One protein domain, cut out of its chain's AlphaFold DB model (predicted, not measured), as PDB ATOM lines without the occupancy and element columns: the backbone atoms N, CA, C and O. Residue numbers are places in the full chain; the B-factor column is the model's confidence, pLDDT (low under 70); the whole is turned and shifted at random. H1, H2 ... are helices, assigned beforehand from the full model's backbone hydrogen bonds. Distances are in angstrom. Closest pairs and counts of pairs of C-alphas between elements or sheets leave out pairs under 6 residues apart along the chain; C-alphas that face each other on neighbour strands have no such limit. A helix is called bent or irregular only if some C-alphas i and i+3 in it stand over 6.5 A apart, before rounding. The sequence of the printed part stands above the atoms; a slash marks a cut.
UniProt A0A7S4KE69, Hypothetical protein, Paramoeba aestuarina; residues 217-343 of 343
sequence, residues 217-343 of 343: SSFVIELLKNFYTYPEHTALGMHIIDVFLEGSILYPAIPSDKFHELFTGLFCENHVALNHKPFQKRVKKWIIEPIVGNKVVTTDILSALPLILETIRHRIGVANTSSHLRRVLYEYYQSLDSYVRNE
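AT A GLANCE: This is residues 217 to 343 of the 343 residues of the protein "Hypothetical protein" of Paramoeba aestuarina (UniProt A0A7S4KE69). Two layers of three helices make the body: H2, H5 and H7 run one way side by side, and H1, H3 and H6 run back against them, with H6 slanted across H3. The layers are joined at both edges, by the helical hairpins H1-H2 and H6-H7, and come only close between H3 and H5, while short H4 sits at one end on the turn from H3 to H5. The printed part has 127 residues, with seven named helices, H1 to H7 in chain order, and no named strand: class all helix. Apart from H4 they form an up and down bundle, each helix running against the one before it. The whole is compact, with a radius of gyration of the C-alphas of 13.7 A, and rounded, spanning 37 by 32 by 24 A.

HOW THE PARTS SIT: H2, residues 231 to 249, has a kink of 46 degrees near residue 243. With residues 238 to 245 alone it touches H5, residues 277 to 292, at a shallow tilt of 2 degrees, the same way; the closest C-alphas, of Asp 242 and Trp 286, are 5.6 A apart. H5 touches H7, residues 323 to 340, the same way at a shallow tilt of 14 degrees, closest at the C-alphas of Val 292 and Tyr 339, 5.5 A. H7 forms a hairpin with H6, residues 299 to 317, opposite ways at a shallow tilt of 33 degrees, only just short of steep; the closest C-alphas are those of Ile 316 and Arg 326, 5.2 A. H6 touches H3, residues 256 to 267, at a steep tilt of 43 degrees, closest at the C-alphas of Ser 256 and Asp 300, 4.7 A. H3 touches H1, residues 217 to 229, at a shallow tilt of 19 degrees, closest at the C-alphas of Ser 217 and Leu 262, 5.8 A. H1, with residues 224 to 228 alone, touches H2 in a hairpin, closest at the C-alphas of Phe 227 and His 233, 4.7 A. H4, residues 271 to 274, touches H1, closest at the C-alphas of Tyr 228 and Ala 273, 5.4 A. H2 and H7 are apart. Every O i to N i+4 pair is within hydrogen-bond range in H3 and H7; the counts are 6 of 9 in H1, 11 of 15 in H2, 10 of 12 in H5 and 12 of 15 in H6, and H4 is too short for such a pair.

IN THESE COORDINATES: H2 measures 28.5 A, H6 28.6 A, H7 25.3 A and H5 20.6 A. H1 begins at C-alpha 217 (12.030, -38.823, -56.613), and H7 ends at C-alpha 340 (19.076, -31.848, -34.314). H2 is irregular, with C-alphas 232 and 235 7.5 A apart; H6 is irregular, only just, with C-alphas 303 and 306 7.0 A apart.

THE WHOLE: The C-alphas farthest apart, of Glu 232 and Glu 343, are 41.1 A apart. The printed part has no cut, no link is long, and no printed residue has a pLDDT under 70.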
ATOM      1  N   SER A 217      12.045 -37.927 -57.776       93.81
ATOM      2  CA  SER A 217      12.030 -38.823 -56.613       93.81
ATOM      3  C   SER A 217      10.920 -39.863 -56.694       93.81
ATOM      4  O   SER A 217      11.153 -41.016 -56.356       93.81
ATOM      5  N   SER A 218       9.742 -39.494 -57.204       91.25
ATOM      6  CA  SER A 218       8.611 -40.413 -57.372       91.25
ATOM      7  C   SER A 218       8.963 -41.628 -58.235       91.25
ATOM      8  O   SER A 218       8.675 -42.754 -57.841       91.25
ATOM      9  N   PHE A 219       9.649 -41.428 -59.365       91.62
ATOM     10  CA  PHE A 219      10.129 -42.528 -60.204       91.62
ATOM     11  C   PHE A 219      11.143 -43.395 -59.458       91.62
ATOM     12  O   PHE A 219      11.018 -44.615 -59.436       91.62
ATOM     13  N   VAL A 220      12.132 -42.766 -58.820       94.94
ATOM     14  CA  VAL A 220      13.200 -43.479 -58.106       94.94
ATOM     15  C   VAL A 220      12.640 -44.308 -56.948       94.94
ATOM     16  O   VAL A 220      13.034 -45.456 -56.761       94.94
ATOM     17  N   ILE A 221      11.699 -43.750 -56.186       94.50
ATOM     18  CA  ILE A 221      11.038 -44.425 -55.069       94.50
ATOM     19  C   ILE A 221      10.293 -45.661 -55.569       94.50
ATOM     20  O   ILE A 221      10.500 -46.748 -55.032       94.50
ATOM     21  N   GLU A 222       9.461 -45.518 -56.601       91.00
ATOM     22  CA  GLU A 222       8.693 -46.634 -57.161       91.00
ATOM     23  C   GLU A 222       9.600 -47.708 -57.763       91.00
ATOM     24  O   GLU A 222       9.421 -48.897 -57.503       91.00
ATOM     25  N   LEU A 223      10.647 -47.301 -58.480       92.50
ATOM     26  CA  LEU A 223      11.640 -48.213 -59.024       92.50
ATOM     27  C   LEU A 223      12.308 -49.047 -57.926       92.50
ATOM     28  O   LEU A 223      12.270 -50.275 -57.973       92.50
ATOM     29  N   LEU A 224      12.886 -48.396 -56.916       93.62
ATOM     30  CA  LEU A 224      13.662 -49.076 -55.878       93.62
ATOM     31  C   LEU A 224      12.780 -49.835 -54.878       93.62
ATOM     32  O   LEU A 224      13.251 -50.797 -54.270       93.62
ATOM     33  N   LYS A 225      11.499 -49.467 -54.723       91.62
ATOM     34  CA  LYS A 225      10.525 -50.237 -53.929       91.62
ATOM     35  C   LYS A 225      10.430 -51.689 -54.391       91.62
ATOM     36  O   LYS A 225      10.345 -52.568 -53.532       91.62
ATOM     37  N   ASN A 226      10.538 -51.953 -55.699       89.19
ATOM     38  CA  ASN A 226      10.541 -53.313 -56.251       89.19
ATOM     39  C   ASN A 226      11.578 -54.217 -55.573       89.19
ATOM     40  O   ASN A 226      11.286 -55.374 -55.279       89.19
ATOM     41  N   PHE A 227      12.761 -53.691 -55.243       92.31
ATOM     42  CA  PHE A 227      13.822 -54.485 -54.618       92.31
ATOM     43  C   PHE A 227      13.487 -54.969 -53.210       92.31
ATOM     44  O   PHE A 227      14.068 -55.944 -52.739       92.31
ATOM     45  N   TYR A 228      12.568 -54.289 -52.532       88.38
ATOM     46  CA  TYR A 228      12.153 -54.641 -51.180       88.38
ATOM     47  C   TYR A 228      10.813 -55.376 -51.141       88.38
ATOM     48  O   TYR A 228      10.501 -56.012 -50.136       88.38
ATOM     49  N   THR A 229      10.026 -55.284 -52.215       87.38
ATOM     50  CA  THR A 229       8.786 -56.045 -52.386       87.38
ATOM     51  C   THR A 229       9.079 -57.505 -52.721       87.38
ATOM     52  O   THR A 229       8.424 -58.398 -52.187       87.38
ATOM     53  N   TYR A 230      10.080 -57.745 -53.570       85.56
ATOM     54  CA  TYR A 230      10.381 -59.067 -54.109       85.56
ATOM     55  C   TYR A 230      11.646 -59.668 -53.466       85.56
ATOM     56  O   TYR A 230      12.729 -59.070 -53.558       85.56
ATOM     57  N   PRO A 231      11.548 -60.837 -52.802       84.94
ATOM     58  CA  PRO A 231      12.683 -61.479 -52.132       84.94
ATOM     59  C   PRO A 231      13.901 -61.704 -53.038       84.94
ATOM     60  O   PRO A 231      15.038 -61.531 -52.596       84.94
ATOM     61  N   GLU A 232      13.674 -62.031 -54.310       85.50
ATOM     62  CA  GLU A 232      14.697 -62.265 -55.336       85.50
ATOM     63  C   GLU A 232      15.609 -61.057 -55.585       85.50
ATOM     64  O   GLU A 232      16.761 -61.217 -55.984       85.50
ATOM     65  N   HIS A 233      15.142 -59.848 -55.273       89.38
ATOM     66  CA  HIS A 233      15.882 -58.608 -55.498       89.38
ATOM     67  C   HIS A 233      16.381 -57.960 -54.199       89.38
ATOM     68  O   HIS A 233      17.053 -56.924 -54.228       89.38
ATOM     69  N   THR A 234      16.117 -58.585 -53.046       90.38
ATOM     70  CA  THR A 234      16.428 -58.004 -51.732       90.38
ATOM     71  C   THR A 234      17.924 -57.780 -51.534       90.38
ATOM     72  O   THR A 234      18.311 -56.793 -50.918       90.38
ATOM     73  N   ALA A 235      18.792 -58.648 -52.065       93.62
ATOM     74  CA  ALA A 235      20.240 -58.470 -51.945       93.62
ATOM     75  C   ALA A 235      20.724 -57.176 -52.623       93.62
ATOM     76  O   ALA A 235      21.507 -56.434 -52.026       93.62
ATOM     77  N   LEU A 236      20.201 -56.873 -53.815       95.31
ATOM     78  CA  LEU A 236      20.466 -55.614 -54.505       95.31
ATOM     79  C   LEU A 236      19.900 -54.434 -53.707       95.31
ATOM     80  O   LEU A 236      20.625 -53.482 -53.443       95.31
ATOM     81  N   GLY A 237      18.656 -54.530 -53.220       95.69
ATOM     82  CA  GLY A 237      18.058 -53.504 -52.356       95.69
ATOM     83  C   GLY A 237      18.888 -53.213 -51.098       95.69
ATOM     84  O   GLY A 237      19.068 -52.059 -50.722       95.69
ATOM     85  N   MET A 238      19.466 -54.237 -50.467       96.38
ATOM     86  CA  MET A 238      20.356 -54.064 -49.312       96.38
ATOM     87  C   MET A 238      21.646 -53.320 -49.667       96.38
ATOM     88  O   MET A 238      22.119 -52.535 -48.851       96.38
ATOM     89  N   HIS A 239      22.197 -53.541 -50.864       97.50
ATOM     90  CA  HIS A 239      23.340 -52.771 -51.364       97.50
ATOM     91  C   HIS A 239      22.970 -51.305 -51.612       97.50
ATOM     92  O   HIS A 239      23.742 -50.417 -51.266       97.50
ATOM     93  N   ILE A 240      21.759 -51.027 -52.114       97.56
ATOM     94  CA  ILE A 240      21.276 -49.645 -52.289       97.56
ATOM     95  C   ILE A 240      21.239 -48.884 -50.963       97.56
ATOM     96  O   ILE A 240      21.620 -47.717 -50.929       97.56
ATOM     97  N   ILE A 241      20.853 -49.532 -49.860       98.06
ATOM     98  CA  ILE A 241      20.905 -48.920 -48.521       98.06
ATOM     99  C   ILE A 241      22.339 -48.521 -48.155       98.06
ATOM    100  O   ILE A 241      22.548 -47.435 -47.618       98.06
ATOM    101  N   ASP A 242      23.319 -49.378 -48.455       97.75
ATOM    102  CA  ASP A 242      24.725 -49.136 -48.110       97.75
ATOM    103  C   ASP A 242      25.308 -47.933 -48.852       97.75
ATOM    104  O   ASP A 242      26.118 -47.198 -48.293       97.75
ATOM    105  N   VAL A 243      24.889 -47.728 -50.103       97.44
ATOM    106  CA  VAL A 243      25.391 -46.645 -50.964       97.44
ATOM    107  C   VAL A 243      24.465 -45.426 -51.009       97.44
ATOM    108  O   VAL A 243      24.786 -44.452 -51.687       97.44
ATOM    109  N   PHE A 244      23.333 -45.439 -50.296       97.75
ATOM    110  CA  PHE A 244      22.324 -44.378 -50.362       97.75
ATOM    111  C   PHE A 244      22.903 -43.008 -49.996       97.75
ATOM    112  O   PHE A 244      22.757 -42.045 -50.753       97.75
ATOM    113  N   LEU A 245      23.587 -42.920 -48.848       96.38
ATOM    114  CA  LEU A 245      24.209 -41.670 -48.412       96.38
ATOM    115  C   LEU A 245      25.339 -41.248 -49.346       96.38
ATOM    116  O   LEU A 245      25.372 -40.085 -49.731       96.38
ATOM    117  N   GLU A 246      26.213 -42.177 -49.747       94.44
ATOM    118  CA  GLU A 246      27.313 -41.909 -50.685       94.44
ATOM    119  C   GLU A 246      26.780 -41.294 -51.986       94.44
ATOM    120  O   GLU A 246      27.203 -40.211 -52.388       94.44
ATOM    121  N   GLY A 247      25.768 -41.921 -52.590       93.06
ATOM    122  CA  GLY A 247      25.151 -41.423 -53.815       93.06
ATOM    123  C   GLY A 247      24.475 -40.059 -53.654       93.06
ATOM    124  O   GLY A 247      24.452 -39.286 -54.615       93.06
ATOM    125  N   SER A 248      23.992 -39.747 -52.448       93.69
ATOM    126  CA  SER A 248      23.295 -38.497 -52.119       93.69
ATOM    127  C   SER A 248      24.237 -37.321 -51.822       93.69
ATOM    128  O   SER A 248      23.898 -36.185 -52.147       93.69
ATOM    129  N   ILE A 249      25.414 -37.567 -51.229       91.75
ATOM    130  CA  ILE A 249      26.382 -36.511 -50.855       91.75
ATOM    131  C   ILE A 249      27.418 -36.198 -51.933       91.75
ATOM    132  O   ILE A 249      28.052 -35.145 -51.872       91.75
ATOM    133  N   LEU A 250      27.635 -37.111 -52.886       87.56
ATOM    134  CA  LEU A 250      28.617 -36.924 -53.957       87.56
ATOM    135  C   LEU A 250      28.328 -35.650 -54.760       87.56
ATOM    136  O   LEU A 250      27.176 -35.387 -55.085       87.56
ATOM    137  N   TYR A 251      29.371 -34.892 -55.108       78.94
ATOM    138  CA  TYR A 251      29.233 -33.570 -55.723       78.94
ATOM    139  C   TYR A 251      28.660 -33.616 -57.162       78.94
ATOM    140  O   TYR A 251      29.160 -34.390 -57.982       78.94
ATOM    141  N   PRO A 252      27.681 -32.753 -57.503       87.38
ATOM    142  CA  PRO A 252      26.912 -31.922 -56.577       87.38
ATOM    143  C   PRO A 252      25.956 -32.796 -55.756       87.38
ATOM    144  O   PRO A 252      25.337 -33.723 -56.296       87.38
ATOM    145  N   ALA A 253      25.858 -32.494 -54.459       91.62
ATOM    146  CA  ALA A 253      24.936 -33.186 -53.570       91.62
ATOM    147  C   ALA A 253      23.494 -33.022 -54.057       91.62
ATOM    148  O   ALA A 253      23.156 -32.030 -54.712       91.62
ATOM    149  N   ILE A 254      22.642 -34.003 -53.757       94.69
ATOM    150  CA  ILE A 254      21.231 -33.876 -54.117       94.69
ATOM    151  C   ILE A 254      20.556 -32.799 -53.247       94.69
ATOM    152  O   ILE A 254      20.879 -32.697 -52.060       94.69
ATOM    153  N   PRO A 255      19.612 -32.022 -53.809       96.19
ATOM    154  CA  PRO A 255      18.841 -31.035 -53.060       96.19
ATOM    155  C   PRO A 255      18.117 -31.620 -51.838       96.19
ATOM    156  O   PRO A 255      17.766 -32.805 -51.811       96.19
ATOM    157  N   SER A 256      17.887 -30.783 -50.826       96.19
ATOM    158  CA  SER A 256      17.322 -31.190 -49.534       96.19
ATOM    159  C   SER A 256      15.900 -31.752 -49.632       96.19
ATOM    160  O   SER A 256      15.591 -32.755 -48.989       96.19
ATOM    161  N   ASP A 257      15.059 -31.159 -50.477       96.56
ATOM    162  CA  ASP A 257      13.712 -31.628 -50.813       96.56
ATOM    163  C   ASP A 257      13.759 -33.023 -51.447       96.56
ATOM    164  O   ASP A 257      13.090 -33.949 -50.989       96.56
ATOM    165  N   LYS A 258      14.644 -33.217 -52.426       96.44
ATOM    166  CA  LYS A 258      14.848 -34.511 -53.076       96.44
ATOM    167  C   LYS A 258      15.347 -35.571 -52.096       96.44
ATOM    168  O   LYS A 258      14.863 -36.703 -52.111       96.44
ATOM    169  N   PHE A 259      16.301 -35.226 -51.230       97.69
ATOM    170  CA  PHE A 259      16.786 -36.135 -50.190       97.69
ATOM    171  C   PHE A 259      15.667 -36.530 -49.220       97.69
ATOM    172  O   PHE A 259      15.518 -37.715 -48.918       97.69
ATOM    173  N   HIS A 260      14.866 -35.563 -48.761       97.62
ATOM    174  CA  HIS A 260      13.707 -35.798 -47.895       97.62
ATOM    175  C   HIS A 260      12.709 -36.767 -48.538       97.62
ATOM    176  O   HIS A 260      12.354 -37.771 -47.910       97.62
ATOM    177  N   GLU A 261      12.313 -36.522 -49.789       97.00
ATOM    178  CA  GLU A 261      11.379 -37.379 -50.527       97.00
ATOM    179  C   GLU A 261      11.918 -38.807 -50.668       97.00
ATOM    180  O   GLU A 261      11.228 -39.774 -50.335       97.00
ATOM    181  N   LEU A 262      13.171 -38.959 -51.113       97.25
ATOM    182  CA  LEU A 262      13.800 -40.268 -51.291       97.25
ATOM    183  C   LEU A 262      13.928 -41.022 -49.964       97.25
ATOM    184  O   LEU A 262      13.565 -42.197 -49.884       97.25
ATOM    185  N   PHE A 263      14.430 -40.362 -48.917       97.50
ATOM    186  CA  PHE A 263      14.632 -40.983 -47.612       97.50
ATOM    187  C   PHE A 263      13.304 -41.467 -47.023       97.50
ATOM    188  O   PHE A 263      13.184 -42.623 -46.608       97.50
ATOM    189  N   THR A 264      12.292 -40.598 -47.006       96.56
ATOM    190  CA  THR A 264      10.992 -40.931 -46.414       96.56
ATOM    191  C   THR A 264      10.267 -41.988 -47.244       96.56
ATOM    192  O   THR A 264       9.851 -43.012 -46.692       96.56
ATOM    193  N   GLY A 265      10.213 -41.829 -48.568       95.75
ATOM    194  CA  GLY A 265       9.553 -42.770 -49.472       95.75
ATOM    195  C   GLY A 265      10.155 -44.180 -49.453       95.75
ATOM    196  O   GLY A 265       9.416 -45.166 -49.502       95.75
ATOM    197  N   LEU A 266      11.482 -44.300 -49.338       95.38
ATOM    198  CA  LEU A 266      12.171 -45.598 -49.334       95.38
ATOM    199  C   LEU A 266      12.240 -46.241 -47.947       95.38
ATOM    200  O   LEU A 266      12.042 -47.451 -47.828       95.38
ATOM    201  N   PHE A 267      12.526 -45.461 -46.902       96.25
ATOM    202  CA  PHE A 267      12.904 -46.001 -45.591       96.25
ATOM    203  C   PHE A 267      11.889 -45.733 -44.481       96.25
ATOM    204  O   PHE A 267      12.017 -46.321 -43.408       96.25
ATOM    205  N   CYS A 268      10.875 -44.896 -44.709       94.31
ATOM    206  CA  CYS A 268       9.810 -44.632 -43.733       94.31
ATOM    207  C   CYS A 268       8.430 -45.102 -44.207       94.31
ATOM    208  O   CYS A 268       7.597 -45.482 -43.385       94.31
ATOM    209  N   GLU A 269       8.189 -45.109 -45.518       92.81
ATOM    210  CA  GLU A 269       6.880 -45.426 -46.100       92.81
ATOM    211  C   GLU A 269       6.790 -46.838 -46.691       92.81
ATOM    212  O   GLU A 269       5.692 -47.350 -46.916       92.81
ATOM    213  N   ASN A 270       7.921 -47.518 -46.894       89.50
ATOM    214  CA  ASN A 270       7.933 -48.883 -47.407       89.50
ATOM    215  C   ASN A 270       7.573 -49.902 -46.311       89.50
ATOM    216  O   ASN A 270       8.435 -50.483 -45.649       89.50
ATOM    217  N   HIS A 271       6.272 -50.118 -46.115       88.62
ATOM    218  CA  HIS A 271       5.738 -51.010 -45.084       88.62
ATOM    219  C   HIS A 271       6.243 -52.455 -45.195       88.62
ATOM    220  O   HIS A 271       6.489 -53.089 -44.168       88.62
ATOM    221  N   VAL A 272       6.419 -52.970 -46.417       88.00
ATOM    222  CA  VAL A 272       6.920 -54.333 -46.652       88.00
ATOM    223  C   VAL A 272       8.355 -54.447 -46.137       88.00
ATOM    224  O   VAL A 272       8.643 -55.289 -45.284       88.00
ATOM    225  N   ALA A 273       9.224 -53.525 -46.556       89.31
ATOM    226  CA  ALA A 273      10.623 -53.490 -46.139       89.31
ATOM    227  C   ALA A 273      10.781 -53.283 -44.623       89.31
ATOM    228  O   ALA A 273      11.597 -53.937 -43.970       89.31
ATOM    229  N   LEU A 274       9.956 -52.412 -44.034       90.62
ATOM    230  CA  LEU A 274      10.002 -52.081 -42.609       90.62
ATOM    231  C   LEU A 274       9.558 -53.217 -41.689       90.62
ATOM    232  O   LEU A 274       9.846 -53.169 -40.495       90.62
ATOM    233  N   ASN A 275       8.942 -54.277 -42.207       90.31
ATOM    234  CA  ASN A 275       8.714 -55.500 -41.435       90.31
ATOM    235  C   ASN A 275       9.959 -56.407 -41.384       90.31
ATOM    236  O   ASN A 275      10.047 -57.288 -40.525       90.31
ATOM    237  N   HIS A 276      10.968 -56.162 -42.226       93.25
ATOM    238  CA  HIS A 276      12.186 -56.962 -42.297       93.25
ATOM    239  C   HIS A 276      13.277 -56.436 -41.347       93.25
ATOM    240  O   HIS A 276      13.863 -55.372 -41.546       93.25
ATOM    241  N   LYS A 277      13.631 -57.216 -40.314       94.19
ATOM    242  CA  LYS A 277      14.697 -56.842 -39.355       94.19
ATOM    243  C   LYS A 277      16.062 -56.552 -40.009       94.19
ATOM    244  O   LYS A 277      16.712 -55.601 -39.577       94.19
ATOM    245  N   PRO A 278      16.539 -57.327 -41.009       94.81
ATOM    246  CA  PRO A 278      17.794 -57.014 -41.694       94.81
ATOM    247  C   PRO A 278      17.785 -55.634 -42.357       94.81
ATOM    248  O   PRO A 278      18.767 -54.910 -42.235       94.81
ATOM    249  N   PHE A 279      16.661 -55.250 -42.972       95.44
ATOM    250  CA  PHE A 279      16.480 -53.936 -43.592       95.44
ATOM    251  C   PHE A 279      16.598 -52.824 -42.546       95.44
ATOM    252  O   PHE A 279      17.443 -51.946 -42.681       95.44
ATOM    253  N   GLN A 280      15.844 -52.927 -41.443       96.44
ATOM    254  CA  GLN A 280      15.879 -51.955 -40.338       96.44
ATOM    255  C   GLN A 280      17.300 -51.753 -39.791       96.44
ATOM    256  O   GLN A 280      17.772 -50.628 -39.640       96.44
ATOM    257  N   LYS A 281      18.012 -52.858 -39.523       97.06
ATOM    258  CA  LYS A 281      19.394 -52.813 -39.027       97.06
ATOM    259  C   LYS A 281      20.329 -52.126 -40.017       97.06
ATOM    260  O   LYS A 281      21.218 -51.392 -39.592       97.06
ATOM    261  N   ARG A 282      20.148 -52.375 -41.316       97.12
ATOM    262  CA  ARG A 282      20.999 -51.813 -42.366       97.12
ATOM    263  C   ARG A 282      20.744 -50.317 -42.549       97.12
ATOM    264  O   ARG A 282      21.711 -49.566 -42.535       97.12
ATOM    265  N   VAL A 283      19.481 -49.881 -42.578       97.94
ATOM    266  CA  VAL A 283      19.102 -48.453 -42.605       97.94
ATOM    267  C   VAL A 283      19.674 -47.718 -41.395       97.94
ATOM    268  O   VAL A 283      20.315 -46.679 -41.547       97.94
ATOM    269  N   LYS A 284      19.510 -48.280 -40.190       97.50
ATOM    270  CA  LYS A 284      20.079 -47.688 -38.976       97.50
ATOM    271  C   LYS A 284      21.599 -47.529 -39.086       97.50
ATOM    272  O   LYS A 284      22.104 -46.432 -38.886       97.50
ATOM    273  N   LYS A 285      22.305 -48.600 -39.451       97.56
ATOM    274  CA  LYS A 285      23.771 -48.634 -39.504       97.56
ATOM    275  C   LYS A 285      24.377 -47.728 -40.580       97.56
ATOM    276  O   LYS A 285      25.422 -47.130 -40.347       97.56
ATOM    277  N   TRP A 286      23.782 -47.687 -41.769       97.88
ATOM    278  CA  TRP A 286      24.394 -47.049 -42.942       97.88
ATOM    279  C   TRP A 286      23.806 -45.691 -43.294       97.88
ATOM    280  O   TRP A 286      24.414 -44.971 -44.077       97.88
ATOM    281  N   ILE A 287      22.667 -45.321 -42.708       97.62
ATOM    282  CA  ILE A 287      22.024 -44.032 -42.974       97.62
ATOM    283  C   ILE A 287      21.878 -43.226 -41.681       97.62
ATOM    284  O   ILE A 287      22.439 -42.141 -41.573       97.62
ATOM    285  N   ILE A 288      21.192 -43.765 -40.671       97.81
ATOM    286  CA  ILE A 288      20.899 -43.010 -39.438       97.81
ATOM    287  C   ILE A 288      22.167 -42.744 -38.617       97.81
ATOM    288  O   ILE A 288      22.449 -41.602 -38.270       97.81
ATOM    289  N   GLU A 289      22.948 -43.782 -38.310       97.25
ATOM    290  CA  GLU A 289      24.157 -43.668 -37.485       97.25
ATOM    291  C   GLU A 289      25.224 -42.746 -38.109       97.25
ATOM    292  O   GLU A 289      25.811 -41.962 -37.365       97.25
ATOM    293  N   PRO A 290      25.480 -42.756 -39.434       97.38
ATOM    294  CA  PRO A 290      26.385 -41.789 -40.051       97.38
ATOM    295  C   PRO A 290      25.912 -40.335 -39.964       97.38
ATOM    296  O   PRO A 290      26.753 -39.462 -39.761       97.38
ATOM    297  N   ILE A 291      24.603 -40.071 -40.083       96.00
ATOM    298  CA  ILE A 291      24.045 -38.719 -39.903       96.00
ATOM    299  C   ILE A 291      24.262 -38.263 -38.456       96.00
ATOM    300  O   ILE A 291      24.908 -37.250 -38.222       96.00
ATOM    301  N   VAL A 292      23.803 -39.057 -37.483       96.00
ATOM    302  CA  VAL A 292      23.908 -38.727 -36.048       96.00
ATOM    303  C   VAL A 292      25.365 -38.640 -35.582       96.00
ATOM    304  O   VAL A 292      25.697 -37.868 -34.689       96.00
ATOM    305  N   GLY A 293      26.249 -39.436 -36.182       95.19
ATOM    306  CA  GLY A 293      27.676 -39.468 -35.882       95.19
ATOM    307  C   GLY A 293      28.503 -38.393 -36.588       95.19
ATOM    308  O   GLY A 293      29.720 -38.562 -36.653       95.19
ATOM    309  N   ASN A 294      27.882 -37.348 -37.153       92.31
ATOM    310  CA  ASN A 294      28.565 -36.246 -37.842       92.31
ATOM    311  C   ASN A 294      29.490 -36.689 -38.994       92.31
ATOM    312  O   ASN A 294      30.478 -36.030 -39.316       92.31
ATOM    313  N   LYS A 295      29.174 -37.816 -39.651       92.94
ATOM    314  CA  LYS A 295      29.894 -38.279 -40.856       92.94
ATOM    315  C   LYS A 295      29.333 -37.680 -42.146       92.94
ATOM    316  O   LYS A 295      29.942 -37.837 -43.201       92.94
ATOM    317  N   VAL A 296      28.177 -37.024 -42.068       91.06
ATOM    318  CA  VAL A 296      27.537 -36.310 -43.174       91.06
ATOM    319  C   VAL A 296      27.661 -34.818 -42.903       91.06
ATOM    320  O   VAL A 296      27.076 -34.320 -41.951       91.06
ATOM    321  N   VAL A 297      28.429 -34.113 -43.736       88.31
ATOM    322  CA  VAL A 297      28.748 -32.683 -43.534       88.31
ATOM    323  C   VAL A 297      27.991 -31.780 -44.520       88.31
ATOM    324  O   VAL A 297      28.101 -30.558 -44.488       88.31
ATOM    325  N   THR A 298      27.225 -32.367 -45.436       89.62
ATOM    326  CA  THR A 298      26.547 -31.625 -46.499       89.62
ATOM    327  C   THR A 298      25.344 -30.857 -45.954       89.62
ATOM    328  O   THR A 298      24.392 -31.463 -45.460       89.62
ATOM    329  N   THR A 299      25.347 -29.531 -46.120       90.38
ATOM    330  CA  THR A 299      24.263 -28.635 -45.684       90.38
ATOM    331  C   THR A 299      22.908 -29.017 -46.269       90.38
ATOM    332  O   THR A 299      21.909 -28.953 -45.557       90.38
ATOM    333  N   ASP A 300      22.865 -29.477 -47.524       91.00
ATOM    334  CA  ASP A 300      21.624 -29.912 -48.175       91.00
ATOM    335  C   ASP A 300      20.960 -31.064 -47.409       91.00
ATOM    336  O   ASP A 300      19.781 -30.986 -47.071       91.00
ATOM    337  N   ILE A 301      21.723 -32.091 -47.025       91.88
ATOM    338  CA  ILE A 301      21.176 -33.231 -46.277       91.88
ATOM    339  C   ILE A 301      20.755 -32.821 -44.866       91.88
ATOM    340  O   ILE A 301      19.667 -33.185 -44.422       91.88
ATOM    341  N   LEU A 302      21.589 -32.056 -44.158       94.06
ATOM    342  CA  LEU A 302      21.275 -31.638 -42.790       94.06
ATOM    343  C   LEU A 302      20.032 -30.735 -42.748       94.06
ATOM    344  O   LEU A 302      19.196 -30.876 -41.855       94.06
ATOM    345  N   SER A 303      19.841 -29.884 -43.761       95.62
ATOM    346  CA  SER A 303      18.652 -29.031 -43.885       95.62
ATOM    347  C   SER A 303      17.350 -29.804 -44.144       95.62
ATOM    348  O   SER A 303      16.271 -29.285 -43.867       95.62
ATOM    349  N   ALA A 304      17.428 -31.057 -44.611       96.69
ATOM    350  CA  ALA A 304      16.266 -31.921 -44.818       96.69
ATOM    351  C   ALA A 304      15.748 -32.565 -43.515       96.69
ATOM    352  O   ALA A 304      14.607 -33.031 -43.463       96.69
ATOM    353  N   LEU A 305      16.560 -32.605 -42.448       96.94
ATOM    354  CA  LEU A 305      16.229 -33.322 -41.210       96.94
ATOM    355  C   LEU A 305      14.940 -32.839 -40.520       96.94
ATOM    356  O   LEU A 305      14.163 -33.703 -40.106       96.94
ATOM    357  N   PRO A 306      14.637 -31.528 -40.419       97.31
ATOM    358  CA  PRO A 306      13.374 -31.071 -39.837       97.31
ATOM    359  C   PRO A 306      12.141 -31.622 -40.573       97.31
ATOM    360  O   PRO A 306      11.216 -32.119 -39.929       97.31
ATOM    361  N   LEU A 307      12.162 -31.624 -41.913       97.12
ATOM    362  CA  LEU A 307      11.078 -32.161 -42.749       97.12
ATOM    363  C   LEU A 307      10.953 -33.685 -42.612       97.12
ATOM    364  O   LEU A 307       9.844 -34.225 -42.536       97.12
ATOM    365  N   ILE A 308      12.085 -34.394 -42.521       97.69
ATOM    366  CA  ILE A 308      12.113 -35.839 -42.252       97.69
ATOM    367  C   ILE A 308      11.471 -36.135 -40.889       97.69
ATOM    368  O   ILE A 308      10.597 -37.000 -40.798       97.69
ATOM    369  N   LEU A 309      11.854 -35.407 -39.837       97.94
ATOM    370  CA  LEU A 309      11.311 -35.579 -38.486       97.94
ATOM    371  C   LEU A 309       9.805 -35.309 -38.429       97.94
ATOM    372  O   LEU A 309       9.073 -36.070 -37.789       97.94
ATOM    373  N   GLU A 310       9.330 -34.267 -39.111       97.56
ATOM    374  CA  GLU A 310       7.903 -33.963 -39.228       97.56
ATOM    375  C   GLU A 310       7.144 -35.094 -39.933       97.56
ATOM    376  O   GLU A 310       6.119 -35.563 -39.430       97.56
ATOM    377  N   THR A 311       7.693 -35.605 -41.037       96.94
ATOM    378  CA  THR A 311       7.093 -36.709 -41.801       96.94
ATOM    379  C   THR A 311       7.003 -37.980 -40.961       96.94
ATOM    380  O   THR A 311       5.952 -38.623 -40.903       96.94
ATOM    381  N   ILE A 312       8.075 -38.324 -40.241       97.06
ATOM    382  CA  ILE A 312       8.088 -39.477 -39.336       97.06
ATOM    383  C   ILE A 312       7.056 -39.287 -38.214       97.06
ATOM    384  O   ILE A 312       6.271 -40.200 -37.944       97.06
ATOM    385  N   ARG A 313       7.000 -38.102 -37.588       97.25
ATOM    386  CA  ARG A 313       6.029 -37.786 -36.526       97.25
ATOM    387  C   ARG A 313       4.593 -37.933 -37.023       97.25
ATOM    388  O   ARG A 313       3.782 -38.574 -36.353       97.25
ATOM    389  N   HIS A 314       4.291 -37.391 -38.203       96.19
ATOM    390  CA  HIS A 314       2.984 -37.532 -38.835       96.19
ATOM    391  C   HIS A 314       2.628 -39.011 -39.043       96.19
ATOM    392  O   HIS A 314       1.576 -39.463 -38.596       96.19
ATOM    393  N   ARG A 315       3.540 -39.801 -39.628       93.56
ATOM    394  CA  ARG A 315       3.338 -41.238 -39.891       93.56
ATOM    395  C   ARG A 315       3.123 -42.068 -38.624       93.56
ATOM    396  O   ARG A 315       2.301 -42.986 -38.634       93.56
ATOM    397  N   ILE A 316       3.806 -41.746 -37.525       95.25
ATOM    398  CA  ILE A 316       3.580 -42.391 -36.221       95.25
ATOM    399  C   ILE A 316       2.141 -42.146 -35.736       95.25
ATOM    400  O   ILE A 316       1.505 -43.074 -35.225       95.25
ATOM    401  N   GLY A 317       1.623 -40.928 -35.934       93.62
ATOM    402  CA  GLY A 317       0.277 -40.514 -35.530       93.62
ATOM    403  C   GLY A 317      -0.869 -41.086 -36.373       93.62
ATOM    404  O   GLY A 317      -2.011 -41.084 -35.919       93.62
ATOM    405  N   VAL A 318      -0.599 -41.615 -37.571       94.00
ATOM    406  CA  VAL A 318      -1.634 -42.219 -38.428       94.00
ATOM    407  C   VAL A 318      -2.223 -43.472 -37.759       94.00
ATOM    408  O   VAL A 318      -1.504 -44.382 -37.333       94.00
ATOM    409  N   ALA A 319      -3.558 -43.541 -37.682       84.50
ATOM    410  CA  ALA A 319      -4.288 -44.605 -36.980       84.50
ATOM    411  C   ALA A 319      -3.963 -46.019 -37.503       84.50
ATOM    412  O   ALA A 319      -3.834 -46.951 -36.708       84.50
ATOM    413  N   ASN A 320      -3.735 -46.150 -38.814       88.81
ATOM    414  CA  ASN A 320      -3.487 -47.424 -39.499       88.81
ATOM    415  C   ASN A 320      -2.029 -47.914 -39.426       88.81
ATOM    416  O   ASN A 320      -1.713 -48.988 -39.935       88.81
ATOM    417  N   THR A 321      -1.123 -47.160 -38.802       88.88
ATOM    418  CA  THR A 321       0.279 -47.568 -38.648       88.88
ATOM    419  C   THR A 321       0.386 -48.696 -37.617       88.88
ATOM    420  O   THR A 321      -0.016 -48.531 -36.464       88.88
ATOM    421  N   SER A 322       0.945 -49.848 -38.007       92.81
ATOM    422  CA  SER A 322       1.109 -50.995 -37.098       92.81
ATOM    423  C   SER A 322       2.003 -50.649 -35.899       92.81
ATOM    424  O   SER A 322       2.898 -49.809 -35.996       92.81
ATOM    425  N   SER A 323       1.798 -51.306 -34.752       94.00
ATOM    426  CA  SER A 323       2.598 -51.062 -33.539       94.00
ATOM    427  C   SER A 323       4.095 -51.310 -33.758       94.00
ATOM    428  O   SER A 323       4.929 -50.539 -33.284       94.00
ATOM    429  N   HIS A 324       4.438 -52.349 -34.525       93.56
ATOM    430  CA  HIS A 324       5.819 -52.643 -34.910       93.56
ATOM    431  C   HIS A 324       6.421 -51.519 -35.759       93.56
ATOM    432  O   HIS A 324       7.514 -51.048 -35.453       93.56
ATOM    433  N   LEU A 325       5.692 -51.040 -36.769       92.88
ATOM    434  CA  LEU A 325       6.140 -49.937 -37.616       92.88
ATOM    435  C   LEU A 325       6.291 -48.634 -36.823       92.88
ATOM    436  O   LEU A 325       7.311 -47.963 -36.955       92.88
ATOM    437  N   ARG A 326       5.326 -48.306 -35.952       95.50
ATOM    438  CA  ARG A 326       5.418 -47.148 -35.047       95.50
ATOM    439  C   ARG A 326       6.689 -47.201 -34.210       95.50
ATOM    440  O   ARG A 326       7.359 -46.183 -34.092       95.50
ATOM    441  N   ARG A 327       7.047 -48.373 -33.672       97.00
ATOM    442  CA  ARG A 327       8.285 -48.550 -32.900       97.00
ATOM    443  C   ARG A 327       9.526 -48.254 -33.745       97.00
ATOM    444  O   ARG A 327      10.354 -47.468 -33.309       97.00
ATOM    445  N   VAL A 328       9.639 -48.841 -34.939       96.19
ATOM    446  CA  VAL A 328      10.799 -48.614 -35.825       96.19
ATOM    447  C   VAL A 328      10.924 -47.135 -36.201       96.19
ATOM    448  O   VAL A 328      11.999 -46.553 -36.090       96.19
ATOM    449  N   LEU A 329       9.816 -46.502 -36.592       96.56
ATOM    450  CA  LEU A 329       9.788 -45.079 -36.927       96.56
ATOM    451  C   LEU A 329      10.143 -44.198 -35.725       96.56
ATOM    452  O   LEU A 329      10.859 -43.213 -35.878       96.56
ATOM    453  N   TYR A 330       9.685 -44.558 -34.527       97.50
ATOM    454  CA  TYR A 330      10.024 -43.844 -33.302       97.50
ATOM    455  C   TYR A 330      11.517 -43.957 -32.963       97.50
ATOM    456  O   TYR A 330      12.120 -42.965 -32.567       97.50
ATOM    457  N   GLU A 331      12.147 -45.116 -33.191       97.25
ATOM    458  CA  GLU A 331      13.602 -45.276 -33.039       97.25
ATOM    459  C   GLU A 331      14.387 -44.372 -34.005       97.25
ATOM    460  O   GLU A 331      15.366 -43.735 -33.602       97.25
ATOM    461  N   TYR A 332      13.952 -44.276 -35.268       97.25
ATOM    462  CA  TYR A 332      14.555 -43.354 -36.239       97.25
ATOM    463  C   TYR A 332      14.363 -41.898 -35.807       97.25
ATOM    464  O   TYR A 332      15.331 -41.138 -35.779       97.25
ATOM    465  N   TYR A 333      13.140 -41.532 -35.405       97.88
ATOM    466  CA  TYR A 333      12.806 -40.198 -34.907       97.88
ATOM    467  C   TYR A 333      13.691 -39.800 -33.727       97.88
ATOM    468  O   TYR A 333      14.310 -38.748 -33.771       97.88
ATOM    469  N   GLN A 334      13.787 -40.637 -32.689       97.88
ATOM    470  CA  GLN A 334      14.577 -40.329 -31.494       97.88
ATOM    471  C   GLN A 334      16.057 -40.117 -31.820       97.88
ATOM    472  O   GLN A 334      16.672 -39.195 -31.291       97.88
ATOM    473  N   SER A 335      16.612 -40.954 -32.702       96.88
ATOM    474  CA  SER A 335      18.019 -40.857 -33.104       96.88
ATOM    475  C   SER A 335      18.300 -39.532 -33.820       96.88
ATOM    476  O   SER A 335      19.257 -38.841 -33.481       96.88
ATOM    477  N   LEU A 336      17.441 -39.154 -34.771       96.62
ATOM    478  CA  LEU A 336      17.593 -37.928 -35.558       96.62
ATOM    479  C   LEU A 336      17.229 -36.656 -34.761       96.62
ATOM    480  O   LEU A 336      17.933 -35.659 -34.858       96.62
ATOM    481  N   ASP A 337      16.175 -36.676 -33.939       97.25
ATOM    482  CA  ASP A 337      15.748 -35.536 -33.103       97.25
ATOM    483  C   ASP A 337      16.791 -35.220 -32.029       97.25
ATOM    484  O   ASP A 337      17.079 -34.056 -31.767       97.25
ATOM    485  N   SER A 338      17.417 -36.248 -31.441       95.38
ATOM    486  CA  SER A 338      18.526 -36.041 -30.505       95.38
ATOM    487  C   SER A 338      19.714 -35.346 -31.161       95.38
ATOM    488  O   SER A 338      20.395 -34.581 -30.489       95.38
ATOM    489  N   TYR A 339      19.987 -35.629 -32.434       94.50
ATOM    490  CA  TYR A 339      21.053 -34.968 -33.178       94.50
ATOM    491  C   TYR A 339      20.717 -33.492 -33.425       94.50
ATOM    492  O   TYR A 339      21.473 -32.619 -33.016       94.50
ATOM    493  N   VAL A 340      19.529 -33.213 -33.976       93.75
ATOM    494  CA  VAL A 340      19.076 -31.848 -34.314       93.75
ATOM    495  C   VAL A 340      19.001 -30.914 -33.097       93.75
ATOM    496  O   VAL A 340      19.088 -29.707 -33.262       93.75
ATOM    497  N   ARG A 341      18.821 -31.436 -31.877       93.94
ATOM    498  CA  ARG A 341      18.799 -30.619 -30.647       93.94
ATOM    499  C   ARG A 341      20.177 -30.295 -30.069       93.94
ATOM    500  O   ARG A 341      20.252 -29.440 -29.190       93.94
ATOM    501  N   ASN A 342      21.204 -31.050 -30.455       91.12
ATOM    502  CA  ASN A 342      22.557 -30.924 -29.910       91.12
ATOM    503  C   ASN A 342      23.481 -30.078 -30.799       91.12
ATOM    504  O   ASN A 342      24.507 -29.613 -30.305       91.12
ATOM    505  N   GLU A 343      23.130 -29.918 -32.075       82.75
ATOM    506  CA  GLU A 343      23.672 -28.899 -32.987       82.75
ATOM    507  C   GLU A 343      22.932 -27.569 -32.780       82.75
ATOM    508  O   GLU A 343      23.600 -26.509 -32.813       82.75
TER     509      GLU A 343